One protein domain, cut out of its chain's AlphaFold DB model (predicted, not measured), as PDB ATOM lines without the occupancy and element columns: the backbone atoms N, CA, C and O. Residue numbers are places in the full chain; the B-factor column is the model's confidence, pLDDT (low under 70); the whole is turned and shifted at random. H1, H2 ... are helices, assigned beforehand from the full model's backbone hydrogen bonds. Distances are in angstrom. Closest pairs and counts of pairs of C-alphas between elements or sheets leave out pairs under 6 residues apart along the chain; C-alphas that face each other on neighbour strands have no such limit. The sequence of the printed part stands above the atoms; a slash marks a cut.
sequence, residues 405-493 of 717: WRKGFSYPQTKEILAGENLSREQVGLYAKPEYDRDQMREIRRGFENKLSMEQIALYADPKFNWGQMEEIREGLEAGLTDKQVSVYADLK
ATOM      1  N   TRP A 405      55.204   9.301 127.239       38.28
ATOM      2  CA  TRP A 405      55.186   8.368 126.097       38.28
ATOM      3  C   TRP A 405      56.536   7.650 125.878       38.28
ATOM      4  O   TRP A 405      56.564   6.501 125.445       38.28
ATOM      5  N   ARG A 406      57.659   8.253 126.307       39.34
ATOM      6  CA  ARG A 406      58.986   7.598 126.355       39.34
ATOM      7  C   ARG A 406      59.098   6.502 127.427       39.34
ATOM      8  O   ARG A 406      60.096   5.787 127.461       39.34
ATOM      9  N   LYS A 407      58.099   6.368 128.307       46.06
ATOM     10  CA  LYS A 407      58.031   5.369 129.388       46.06
ATOM     11  C   LYS A 407      56.927   4.318 129.185       46.06
ATOM     12  O   LYS A 407      56.641   3.573 130.116       46.06
ATOM     13  N   GLY A 408      56.333   4.239 127.988       53.78
ATOM     14  CA  GLY A 408      55.372   3.186 127.627       53.78
ATOM     15  C   GLY A 408      53.911   3.451 128.013       53.78
ATOM     16  O   GLY A 408      53.144   2.500 128.117       53.78
ATOM     17  N   PHE A 409      53.516   4.711 128.231       54.97
ATOM     18  CA  PHE A 409      52.125   5.094 128.509       54.97
ATOM     19  C   PHE A 409      51.345   5.421 127.225       54.97
ATOM     20  O   PHE A 409      51.854   6.102 126.337       54.97
ATOM     21  N   SER A 410      50.087   4.988 127.158       55.38
ATOM     22  CA  SER A 410      49.117   5.341 126.115       55.38
ATOM     23  C   SER A 410      48.615   6.786 126.246       55.38
ATOM     24  O   SER A 410      48.733   7.426 127.298       55.38
ATOM     25  N   TYR A 411      48.005   7.310 125.179       54.72
ATOM     26  CA  TYR A 411      47.405   8.648 125.182       54.72
ATOM     27  C   TYR A 411      46.334   8.832 126.284       54.72
ATOM     28  O   TYR A 411      46.430   9.808 127.033       54.72
ATOM     29  N   PRO A 412      45.377   7.898 126.497       58.88
ATOM     30  CA  PRO A 412      44.433   7.997 127.613       58.88
ATOM     31  C   PRO A 412      45.100   8.006 128.997       58.88
ATOM     32  O   PRO A 412      44.695   8.792 129.849       58.88
ATOM     33  N   GLN A 413      46.144   7.195 129.215       64.25
ATOM     34  CA  GLN A 413      46.903   7.202 130.475       64.25
ATOM     35  C   GLN A 413      47.631   8.541 130.678       64.25
ATOM     36  O   GLN A 413      47.605   9.108 131.766       64.25
ATOM     37  N   THR A 414      48.221   9.096 129.614       64.69
ATOM     38  CA  THR A 414      48.902  10.404 129.645       64.69
ATOM     39  C   THR A 414      47.936  11.523 130.028       64.69
ATOM     40  O   THR A 414      48.269  12.372 130.853       64.69
ATOM     41  N   LYS A 415      46.704  11.487 129.507       66.75
ATOM     42  CA  LYS A 415      45.656  12.448 129.865       66.75
ATOM     43  C   LYS A 415      45.295  12.390 131.350       66.75
ATOM     44  O   LYS A 415      45.110  13.440 131.959       66.75
ATOM     45  N   GLU A 416      45.224  11.199 131.946       73.88
ATOM     46  CA  GLU A 416      44.953  11.070 133.384       73.88
ATOM     47  C   GLU A 416      46.114  11.560 134.256       73.88
ATOM     48  O   GLU A 416      45.865  12.175 135.287       73.88
ATOM     49  N   ILE A 417      47.370  11.370 133.827       73.00
ATOM     50  CA  ILE A 417      48.546  11.944 134.513       73.00
ATOM     51  C   ILE A 417      48.465  13.474 134.514       73.00
ATOM     52  O   ILE A 417      48.692  14.109 135.543       73.00
ATOM     53  N   LEU A 418      48.125  14.064 133.365       69.31
ATOM     54  CA  LEU A 418      47.992  15.514 133.219       69.31
ATOM     55  C   LEU A 418      46.810  16.072 134.026       69.31
ATOM     56  O   LEU A 418      46.903  17.174 134.557       69.31
ATOM     57  N   ALA A 419      45.725  15.307 134.174       70.56
ATOM     58  CA  ALA A 419      44.567  15.706 134.976       70.56
ATOM     59  C   ALA A 419      44.884  15.848 136.480       70.56
ATOM     60  O   ALA A 419      44.163  16.541 137.193       70.56
ATOM     61  N   GLY A 420      45.969  15.238 136.972       68.94
ATOM     62  CA  GLY A 420      46.434  15.368 138.355       68.94
ATOM     63  C   GLY A 420      47.254  16.626 138.659       68.94
ATOM     64  O   GLY A 420      48.028  16.602 139.610       68.94
ATOM     65  N   GLU A 421      47.122  17.711 137.885       71.38
ATOM     66  CA  GLU A 421      47.926  18.944 138.021       71.38
ATOM     67  C   GLU A 421      47.893  19.585 139.424       71.38
ATOM     68  O   GLU A 421      48.825  20.288 139.812       71.38
ATOM     69  N   ASN A 422      46.836  19.324 140.199       76.56
ATOM     70  CA  ASN A 422      46.648  19.850 141.552       76.56
ATOM     71  C   ASN A 422      47.163  18.905 142.660       76.56
ATOM     72  O   ASN A 422      47.001  19.212 143.842       76.56
ATOM     73  N   LEU A 423      47.766  17.766 142.301       80.12
ATOM     74  CA  LEU A 423      48.310  16.770 143.230       80.12
ATOM     75  C   LEU A 423      49.830  16.919 143.406       80.12
ATOM     76  O   LEU A 423      50.533  17.445 142.543       80.12
ATOM     77  N   SER A 424      50.364  16.431 144.530       82.75
ATOM     78  CA  SER A 424      51.812  16.393 144.759       82.75
ATOM     79  C   SER A 424      52.501  15.403 143.818       82.75
ATOM     80  O   SER A 424      51.912  14.433 143.334       82.75
ATOM     81  N   ARG A 425      53.806  15.598 143.608       72.00
ATOM     82  CA  ARG A 425      54.626  14.672 142.821       72.00
ATOM     83  C   ARG A 425      54.599  13.243 143.375       72.00
ATOM     84  O   ARG A 425      54.607  12.302 142.586       72.00
ATOM     85  N   GLU A 426      54.585  13.069 144.700       79.38
ATOM     86  CA  GLU A 426      54.486  11.732 145.300       79.38
ATOM     87  C   GLU A 426      53.128  11.076 145.014       79.38
ATOM     88  O   GLU A 426      53.087   9.882 144.728       79.38
ATOM     89  N   GLN A 427      52.040  11.853 145.030       84.31
ATOM     90  CA  GLN A 427      50.688  11.371 144.731       84.31
ATOM     91  C   GLN A 427      50.550  10.963 143.259       84.31
ATOM     92  O   GLN A 427      50.089   9.862 142.960       84.31
ATOM     93  N   VAL A 428      51.027  11.804 142.332       82.62
ATOM     94  CA  VAL A 428      51.042  11.484 140.894       82.62
ATOM     95  C   VAL A 428      51.884  10.241 140.613       82.62
ATOM     96  O   VAL A 428      51.460   9.360 139.866       82.62
ATOM     97  N   GLY A 429      53.044  10.110 141.262       82.19
ATOM     98  CA  GLY A 429      53.911   8.937 141.121       82.19
ATOM     99  C   GLY A 429      53.282   7.614 141.579       82.19
ATOM    100  O   GLY A 429      53.780   6.551 141.204       82.19
ATOM    101  N   LEU A 430      52.199   7.650 142.363       85.31
ATOM    102  CA  LEU A 430      51.524   6.443 142.833       85.31
ATOM    103  C   LEU A 430      50.684   5.776 141.732       85.31
ATOM    104  O   LEU A 430      50.711   4.548 141.621       85.31
ATOM    105  N   TYR A 431      49.985   6.575 140.916       87.00
ATOM    106  CA  TYR A 431      49.102   6.081 139.850       87.00
ATOM    107  C   TYR A 431      49.694   6.214 138.445       87.00
ATOM    108  O   TYR A 431      49.272   5.498 137.545       87.00
ATOM    109  N   ALA A 432      50.691   7.078 138.232       83.62
ATOM    110  CA  ALA A 432      51.409   7.192 136.964       83.62
ATOM    111  C   ALA A 432      52.347   5.989 136.741       83.62
ATOM    112  O   ALA A 432      53.573   6.130 136.749       83.62
ATOM    113  N   LYS A 433      51.769   4.797 136.549       83.94
ATOM    114  CA  LYS A 433      52.466   3.539 136.245       83.94
ATOM    115  C   LYS A 433      51.813   2.839 135.042       83.94
ATOM    116  O   LYS A 433      50.588   2.783 135.006       83.94
ATOM    117  N   PRO A 434      52.582   2.290 134.079       77.56
ATOM    118  CA  PRO A 434      52.005   1.706 132.859       77.56
ATOM    119  C   PRO A 434      51.146   0.459 133.099       77.56
ATOM    120  O   PRO A 434      50.367   0.083 132.231       77.56
ATOM    121  N   GLU A 435      51.314  -0.185 134.257       86.81
ATOM    122  CA  GLU A 435      50.555  -1.361 134.698       86.81
ATOM    123  C   GLU A 435      49.084  -1.070 135.025       86.81
ATOM    124  O   GLU A 435      48.298  -2.009 135.084       86.81
ATOM    125  N   TYR A 436      48.713   0.202 135.212       86.94
ATOM    126  CA  TYR A 436      47.323   0.622 135.378       86.94
ATOM    127  C   TYR A 436      46.724   1.072 134.054       86.94
ATOM    128  O   TYR A 436      47.326   1.881 133.352       86.94
ATOM    129  N   ASP A 437      45.507   0.647 133.743       85.25
ATOM    130  CA  ASP A 437      44.712   1.276 132.699       85.25
ATOM    131  C   ASP A 437      44.237   2.686 133.108       85.25
ATOM    132  O   ASP A 437      44.389   3.149 134.241       85.25
ATOM    133  N   ARG A 438      43.662   3.407 132.143       84.38
ATOM    134  CA  ARG A 438      43.189   4.784 132.327       84.38
ATOM    135  C   ARG A 438      42.079   4.902 133.378       84.38
ATOM    136  O   ARG A 438      41.998   5.939 134.034       84.38
ATOM    137  N   ASP A 439      41.230   3.897 133.544       91.00
ATOM    138  CA  ASP A 439      40.157   3.944 134.532       91.00
ATOM    139  C   ASP A 439      40.707   3.661 135.937       91.00
ATOM    140  O   ASP A 439      40.459   4.456 136.834       91.00
ATOM    141  N   GLN A 440      41.584   2.670 136.116       94.62
ATOM    142  CA  GLN A 440      42.311   2.435 137.375       94.62
ATOM    143  C   GLN A 440      43.095   3.681 137.834       94.62
ATOM    144  O   GLN A 440      43.037   4.077 139.001       94.62
ATOM    145  N   MET A 441      43.784   4.359 136.907       92.31
ATOM    146  CA  MET A 441      44.476   5.627 137.185       92.31
ATOM    147  C   MET A 441      43.516   6.715 137.671       92.31
ATOM    148  O   MET A 441      43.835   7.448 138.612       92.31
ATOM    149  N   ARG A 442      42.338   6.814 137.046       92.44
ATOM    150  CA  ARG A 442      41.294   7.765 137.435       92.44
ATOM    151  C   ARG A 442      40.776   7.473 138.839       92.44
ATOM    152  O   ARG A 442      40.587   8.422 139.598       92.44
ATOM    153  N   GLU A 443      40.570   6.209 139.199       96.19
ATOM    154  CA  GLU A 443      40.077   5.845 140.530       96.19
ATOM    155  C   GLU A 443      41.068   6.265 141.627       96.19
ATOM    156  O   GLU A 443      40.669   6.923 142.591       96.19
ATOM    157  N   ILE A 444      42.368   6.009 141.426       96.19
ATOM    158  CA  ILE A 444      43.427   6.437 142.355       96.19
ATOM    159  C   ILE A 444      43.524   7.970 142.430       96.19
ATOM    160  O   ILE A 444      43.625   8.541 143.520       96.19
ATOM    161  N   ARG A 445      43.465   8.660 141.282       94.50
ATOM    162  CA  ARG A 445      43.469  10.132 141.220       94.50
ATOM    163  C   ARG A 445      42.286  10.726 141.990       94.50
ATOM    164  O   ARG A 445      42.494  11.620 142.808       94.50
ATOM    165  N   ARG A 446      41.073  10.199 141.782       94.06
ATOM    166  CA  ARG A 446      39.853  10.622 142.491       94.06
ATOM    167  C   ARG A 446      39.975  10.448 144.000       94.06
ATOM    168  O   ARG A 446      39.595  11.353 144.733       94.06
ATOM    169  N   GLY A 447      40.578   9.353 144.469       95.75
ATOM    170  CA  GLY A 447      40.823   9.171 145.898       95.75
ATOM    171  C   GLY A 447      41.662  10.302 146.508       95.75
ATOM    172  O   GLY A 447      41.339  10.805 147.583       95.75
ATOM    173  N   PHE A 448      42.704  10.772 145.811       94.25
ATOM    174  CA  PHE A 448      43.471  11.938 146.265       94.25
ATOM    175  C   PHE A 448      42.671  13.244 146.204       94.25
ATOM    176  O   PHE A 448      42.765  14.060 147.122       94.25
ATOM    177  N   GLU A 449      41.871  13.448 145.154       91.44
ATOM    178  CA  GLU A 449      40.986  14.617 145.012       91.44
ATOM    179  C   GLU A 449      39.945  14.686 146.141       91.44
ATOM    180  O   GLU A 449      39.662  15.765 146.671       91.44
ATOM    181  N   ASN A 450      39.475  13.523 146.591       93.12
ATOM    182  CA  ASN A 450      38.586  13.350 147.738       93.12
ATOM    183  C   ASN A 450      39.331  13.237 149.082       93.12
ATOM    184  O   ASN A 450      38.732  12.909 150.105       93.12
ATOM    185  N   LYS A 451      40.615  13.623 149.114       94.06
ATOM    186  CA  LYS A 451      41.446  13.795 150.319       94.06
ATOM    187  C   LYS A 451      41.751  12.505 151.091       94.06
ATOM    188  O   LYS A 451      42.060  12.585 152.282       94.06
ATOM    189  N   LEU A 452      41.718  11.344 150.438       95.06
ATOM    190  CA  LEU A 452      42.234  10.109 151.030       95.06
ATOM    191  C   LEU A 452      43.757  10.201 151.232       95.06
ATOM    192  O   LEU A 452      44.476  10.810 150.430       95.06
ATOM    193  N   SER A 453      44.260   9.605 152.314       94.94
ATOM    194  CA  SER A 453      45.700   9.565 152.602       94.94
ATOM    195  C   SER A 453      46.433   8.563 151.704       94.94
ATOM    196  O   SER A 453      45.830   7.653 151.140       94.94
ATOM    197  N   MET A 454      47.761   8.684 151.597       91.88
ATOM    198  CA  MET A 454      48.585   7.733 150.835       91.88
ATOM    199  C   MET A 454      48.403   6.287 151.325       91.88
ATOM    200  O   MET A 454      48.389   5.360 150.519       91.88
ATOM    201  N   GLU A 455      48.245   6.095 152.637       92.75
ATOM    202  CA  GLU A 455      48.022   4.791 153.265       92.75
ATOM    203  C   GLU A 455      46.664   4.194 152.881       92.75
ATOM    204  O   GLU A 455      46.586   3.001 152.601       92.75
ATOM    205  N   GLN A 456      45.617   5.020 152.809       95.25
ATOM    206  CA  GLN A 456      44.281   4.589 152.392       95.25
ATOM    207  C   GLN A 456      44.250   4.217 150.906       95.25
ATOM    208  O   GLN A 456      43.694   3.187 150.534       95.25
ATOM    209  N   ILE A 457      44.902   5.012 150.053       96.06
ATOM    210  CA  ILE A 457      45.027   4.713 148.621       96.06
ATOM    211  C   ILE A 457      45.775   3.391 148.388       96.06
ATOM    212  O   ILE A 457      45.401   2.606 147.517       96.06
ATOM    213  N   ALA A 458      46.808   3.109 149.185       94.25
ATOM    214  CA  ALA A 458      47.590   1.879 149.071       94.25
ATOM    215  C   ALA A 458      46.773   0.593 149.316       94.25
ATOM    216  O   ALA A 458      47.243  -0.482 148.950       94.25
ATOM    217  N   LEU A 459      45.569   0.683 149.898       94.25
ATOM    218  CA  LEU A 459      44.676  -0.467 150.085       94.25
ATOM    219  C   LEU A 459      44.069  -0.975 148.771       94.25
ATOM    220  O   LEU A 459      43.717  -2.149 148.699       94.25
ATOM    221  N   TYR A 460      43.946  -0.118 147.751       95.88
ATOM    222  CA  TYR A 460      43.325  -0.482 146.471       95.88
ATOM    223  C   TYR A 460      44.161  -0.158 145.236       95.88
ATOM    224  O   TYR A 460      43.840  -0.645 144.157       95.88
ATOM    225  N   ALA A 461      45.239   0.617 145.368       94.31
ATOM    226  CA  ALA A 461      46.214   0.838 144.305       94.31
ATOM    227  C   ALA A 461      47.085  -0.419 144.071       94.31
ATOM    228  O   ALA A 461      48.299  -0.405 144.288       94.31
ATOM    229  N   ASP A 462      46.442  -1.508 143.644       94.62
ATOM    230  CA  ASP A 462      47.037  -2.748 143.145       94.62
ATOM    231  C   ASP A 462      46.479  -3.001 141.732       94.62
ATOM    232  O   ASP A 462      45.261  -3.116 141.581       94.62
ATOM    233  N   PRO A 463      47.324  -3.105 140.687       92.69
ATOM    234  CA  PRO A 463      46.870  -3.270 139.302       92.69
ATOM    235  C   PRO A 463      46.058  -4.549 139.051       92.69
ATOM    236  O   PRO A 463      45.451  -4.682 137.991       92.69
ATOM    237  N   LYS A 464      46.029  -5.497 139.999       95.31
ATOM    238  CA  LYS A 464      45.177  -6.691 139.918       95.31
ATOM    239  C   LYS A 464      43.695  -6.406 140.148       95.31
ATOM    240  O   LYS A 464      42.876  -7.191 139.675       95.31
ATOM    241  N   PHE A 465      43.345  -5.344 140.875       95.69
ATOM    242  CA  PHE A 465      41.952  -4.918 140.998       95.69
ATOM    243  C   PHE A 465      41.521  -4.234 139.708       95.69
ATOM    244  O   PHE A 465      42.207  -3.333 139.243       95.69
ATOM    245  N   ASN A 466      40.376  -4.602 139.138       96.06
ATOM    246  CA  ASN A 466      39.808  -3.804 138.050       96.06
ATOM    247  C   ASN A 466      39.280  -2.454 138.578       96.06
ATOM    248  O   ASN A 466      39.126  -2.263 139.786       96.06
ATOM    249  N   TRP A 467      38.985  -1.520 137.671       94.56
ATOM    250  CA  TRP A 467      38.519  -0.181 138.042       94.56
ATOM    251  C   TRP A 467      37.256  -0.197 138.926       94.56
ATOM    252  O   TRP A 467      37.176   0.599 139.851       94.56
ATOM    253  N   GLY A 468      36.317  -1.128 138.717       96.50
ATOM    254  CA  GLY A 468      35.106  -1.243 139.539       96.50
ATOM    255  C   GLY A 468      35.410  -1.698 140.969       96.50
ATOM    256  O   GLY A 468      34.879  -1.155 141.927       96.50
ATOM    257  N   GLN A 469      36.341  -2.638 141.149       97.81
ATOM    258  CA  GLN A 469      36.790  -3.046 142.488       97.81
ATOM    259  C   GLN A 469      37.521  -1.903 143.216       97.81
ATOM    260  O   GLN A 469      37.343  -1.714 144.419       97.81
ATOM    261  N   MET A 470      38.334  -1.124 142.488       98.12
ATOM    262  CA  MET A 470      38.989   0.073 143.028       98.12
ATOM    263  C   MET A 470      37.976   1.151 143.428       98.12
ATOM    264  O   MET A 470      38.135   1.766 144.482       98.12
ATOM    265  N   GLU A 471      36.942   1.357 142.612       97.94
ATOM    266  CA  GLU A 471      35.843   2.283 142.882       97.94
ATOM    267  C   GLU A 471      35.139   1.943 144.197       97.94
ATOM    268  O   GLU A 471      35.048   2.811 145.064       97.94
ATOM    269  N   GLU A 472      34.743   0.684 144.407       97.88
ATOM    270  CA  GLU A 472      34.066   0.280 145.645       97.88
ATOM    271  C   GLU A 472      34.945   0.507 146.882       97.88
ATOM    272  O   GLU A 472      34.487   1.050 147.891       97.88
ATOM    273  N   ILE A 473      36.232   0.147 146.814       98.00
ATOM    274  CA  ILE A 473      37.149   0.376 147.937       98.00
ATOM    275  C   ILE A 473      37.306   1.877 148.216       98.00
ATOM    276  O   ILE A 473      37.245   2.306 149.374       98.00
ATOM    277  N   ARG A 474      37.483   2.688 147.165       98.00
ATOM    278  CA  ARG A 474      37.583   4.146 147.273       98.00
ATOM    279  C   ARG A 474      36.323   4.730 147.907       98.00
ATOM    280  O   ARG A 474      36.438   5.468 148.881       98.00
ATOM    281  N   GLU A 475      35.140   4.392 147.398       97.38
ATOM    282  CA  GLU A 475      33.871   4.898 147.926       97.38
ATOM    283  C   GLU A 475      33.660   4.515 149.392       97.38
ATOM    284  O   GLU A 475      33.142   5.314 150.170       97.38
ATOM    285  N   GLY A 476      34.081   3.316 149.804       97.12
ATOM    286  CA  GLY A 476      34.039   2.919 151.209       97.12
ATOM    287  C   GLY A 476      34.914   3.805 152.101       97.12
ATOM    288  O   GLY A 476      34.470   4.250 153.159       97.12
ATOM    289  N   LEU A 477      36.144   4.099 151.671       96.94
ATOM    290  CA  LEU A 477      37.056   4.993 152.396       96.94
ATOM    291  C   LEU A 477      36.525   6.435 152.438       96.94
ATOM    292  O   LEU A 477      36.592   7.083 153.483       96.94
ATOM    293  N   GLU A 478      35.956   6.924 151.333       95.88
ATOM    294  CA  GLU A 478      35.340   8.256 151.228       95.88
ATOM    295  C   GLU A 478      34.086   8.391 152.103       95.88
ATOM    296  O   GLU A 478      33.860   9.444 152.702       95.88
ATOM    297  N   ALA A 479      33.314   7.309 152.253       94.50
ATOM    298  CA  ALA A 479      32.190   7.214 153.183       94.50
ATOM    299  C   ALA A 479      32.624   7.100 154.661       94.50
ATOM    300  O   ALA A 479      31.780   7.112 155.558       94.50
ATOM    301  N   GLY A 480      33.932   7.025 154.937       94.62
ATOM    302  CA  GLY A 480      34.495   7.001 156.285       94.62
ATOM    303  C   GLY A 480      34.662   5.607 156.894       94.62
ATOM    304  O   GLY A 480      34.874   5.509 158.107       94.62
ATOM    305  N   LEU A 481      34.592   4.532 156.098       95.50
ATOM    306  CA  LEU A 481      34.935   3.192 156.577       95.50
ATOM    307  C   LEU A 481      36.410   3.132 156.985       95.50
ATOM    308  O   LEU A 481      37.297   3.669 156.322       95.50
ATOM    309  N   THR A 482      36.686   2.439 158.088       95.06
ATOM    310  CA  THR A 482      38.064   2.218 158.545       95.06
ATOM    311  C   THR A 482      38.790   1.216 157.647       95.06
ATOM    312  O   THR A 482      38.171   0.299 157.110       95.06
ATOM    313  N   ASP A 483      40.122   1.288 157.589       92.19
ATOM    314  CA  ASP A 483      40.963   0.338 156.840       92.19
ATOM    315  C   ASP A 483      40.643  -1.131 157.180       92.19
ATOM    316  O   ASP A 483      40.653  -2.009 156.319       92.19
ATOM    317  N   LYS A 484      40.294  -1.406 158.447       92.25
ATOM    318  CA  LYS A 484      39.880  -2.743 158.900       92.25
ATOM    319  C   LYS A 484      38.553  -3.186 158.288       92.25
ATOM    320  O   LYS A 484      38.427  -4.355 157.944       92.25
ATOM    321  N   GLN A 485      37.577  -2.289 158.167       94.50
ATOM    322  CA  GLN A 485      36.293  -2.590 157.526       94.50
ATOM    323  C   GLN A 485      36.471  -2.779 156.021       94.50
ATOM    324  O   GLN A 485      35.951  -3.738 155.464       94.50
ATOM    325  N   VAL A 486      37.280  -1.933 155.382       95.62
ATOM    326  CA  VAL A 486      37.610  -2.064 153.958       95.62
ATOM    327  C   VAL A 486      38.301  -3.392 153.654       95.62
ATOM    328  O   VAL A 486      37.925  -4.077 152.706       95.62
ATOM    329  N   SER A 487      39.228  -3.832 154.510       93.19
ATOM    330  CA  SER A 487      39.922  -5.118 154.340       93.19
ATOM    331  C   SER A 487      39.007  -6.353 154.357       93.19
ATOM    332  O   SER A 487      39.446  -7.432 153.968       93.19
ATOM    333  N   VAL A 488      37.745  -6.218 154.792       92.81
ATOM    334  CA  VAL A 488      36.759  -7.312 154.754       92.81
ATOM    335  C   VAL A 488      36.382  -7.670 153.316       92.81
ATOM    336  O   VAL A 488      36.196  -8.850 153.024       92.81
ATOM    337  N   TYR A 489      36.284  -6.673 152.431       95.25
ATOM    338  CA  TYR A 489      35.842  -6.866 151.047       95.25
ATOM    339  C   TYR A 489      36.892  -6.515 149.998       95.25
ATOM    340  O   TYR A 489      36.742  -6.974 148.874       95.25
ATOM    341  N   ALA A 490      37.952  -5.773 150.345       95.38
ATOM    342  CA  ALA A 490      39.106  -5.475 149.490       95.38
ATOM    343  C   ALA A 490      39.957  -6.728 149.190       95.38
ATOM    344  O   ALA A 490      41.123  -6.827 149.567       95.38
ATOM    345  N   ASP A 491      39.352  -7.718 148.539       94.81
ATOM    346  CA  ASP A 491      39.914  -9.031 148.242       94.81
ATOM    347  C   ASP A 491      39.504  -9.441 146.820       94.81
ATOM    348  O   ASP A 491      38.329  -9.390 146.458       94.81
ATOM    349  N   LEU A 492      40.479  -9.868 146.013       94.00
ATOM    350  CA  LEU A 492      40.304 -10.225 144.598       94.00
ATOM    351  C   LEU A 492      39.326 -11.386 144.364       94.00
ATOM    352  O   LEU A 492      38.916 -11.606 143.227       94.00
ATOM    353  N   LYS A 493      38.969 -12.147 145.407       94.94
ATOM    354  CA  LYS A 493      37.954 -13.206 145.311       94.94
ATOM    355  C   LYS A 493      36.527 -12.682 145.111       94.94
ATOM    356  O   LYS A 493      35.668 -13.483 144.756       94.94
TER     357      LYS A 493
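What this domain is: This is residues 405 to 493 of the 717 residues of an uncharacterized protein of Clostridium sp. OM08-29 (UniProt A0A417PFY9). Three longer helices, H3 in the middle with H1 and H5 on its two sides, lie side by side and run the same way in a flat row, and a second row of three short helices, H2, H4 and H6, covers one side of it. The chain passes back and forth between the two rows, giving an all-helix, two-layer slab wound in three repeated turns. The printed part has 89 residues with six named helices, H1 to H6 in that order, which hold 48 of them, and no named strand. It is compact, with a radius of gyration of the C-alphas of 12.6 A, and its C-alphas span 39 by 28 by 16 A.

Where its parts are: H3, residues 438 to 449, runs 16.2 A from C-alpha 438 at (43.189, 4.784, 132.327) to C-alpha 449 at (40.986, 14.617, 145.012). H5, residues 467 to 478, is 16.0 A long. H1, residues 411 to 419, is 12.4 A long and begins with C-alpha 411 at (47.405, 8.648, 125.182). H2, residues 425 to 431, is 10.6 A long. H4, residues 454 to 457, is 5.2 A long. H6, residues 483 to 486, is 5.0 A long and ends with C-alpha 486 at (37.610, -2.064, 153.958).

How they stand to each other: H3 is the hub, touching four other helices. It touches H5 at a shallow tilt of 7 degrees, the same way, the closest C-alphas being those of Gln 440 and Trp 467, 4.7 A apart. With residues 438 to 442 alone it touches H1, at a shallow tilt of 5 degrees, the same way; the closest C-alphas, of Gln 413 and Arg 438, are 4.8 A apart. H2 and H3 form a helical hairpin at a steep tilt of 41 degrees, opposite ways; the closest C-alphas, of Tyr 431 and Met 441, are 5.4 A apart. With residues 444 to 448 alone H3 only just touches H4, with 3 pairs of C-alphas within 8 A, the closest those of Ile 444 and Ile 457, 6.7 A. H5 touches H6 with residues 473 to 477 alone; the closest C-alphas, of Ile 473 and Val 486, are 6.5 A apart. H1 and H5 are apart. In H1, H3 and H5 every O i to N i+4 pair is within hydrogen-bond range, in H2 2 of 3 are, and H4 and H6 are too short for such a pair.

The domain as a whole: The two C-alphas farthest apart, those of Arg 406 and Gln 485, are 39.9 A apart. The printed part has no cut, and no link is long. The mean pLDDT of the printed part is 85.9; residues 405 to 415, 418 and 420 are under 70.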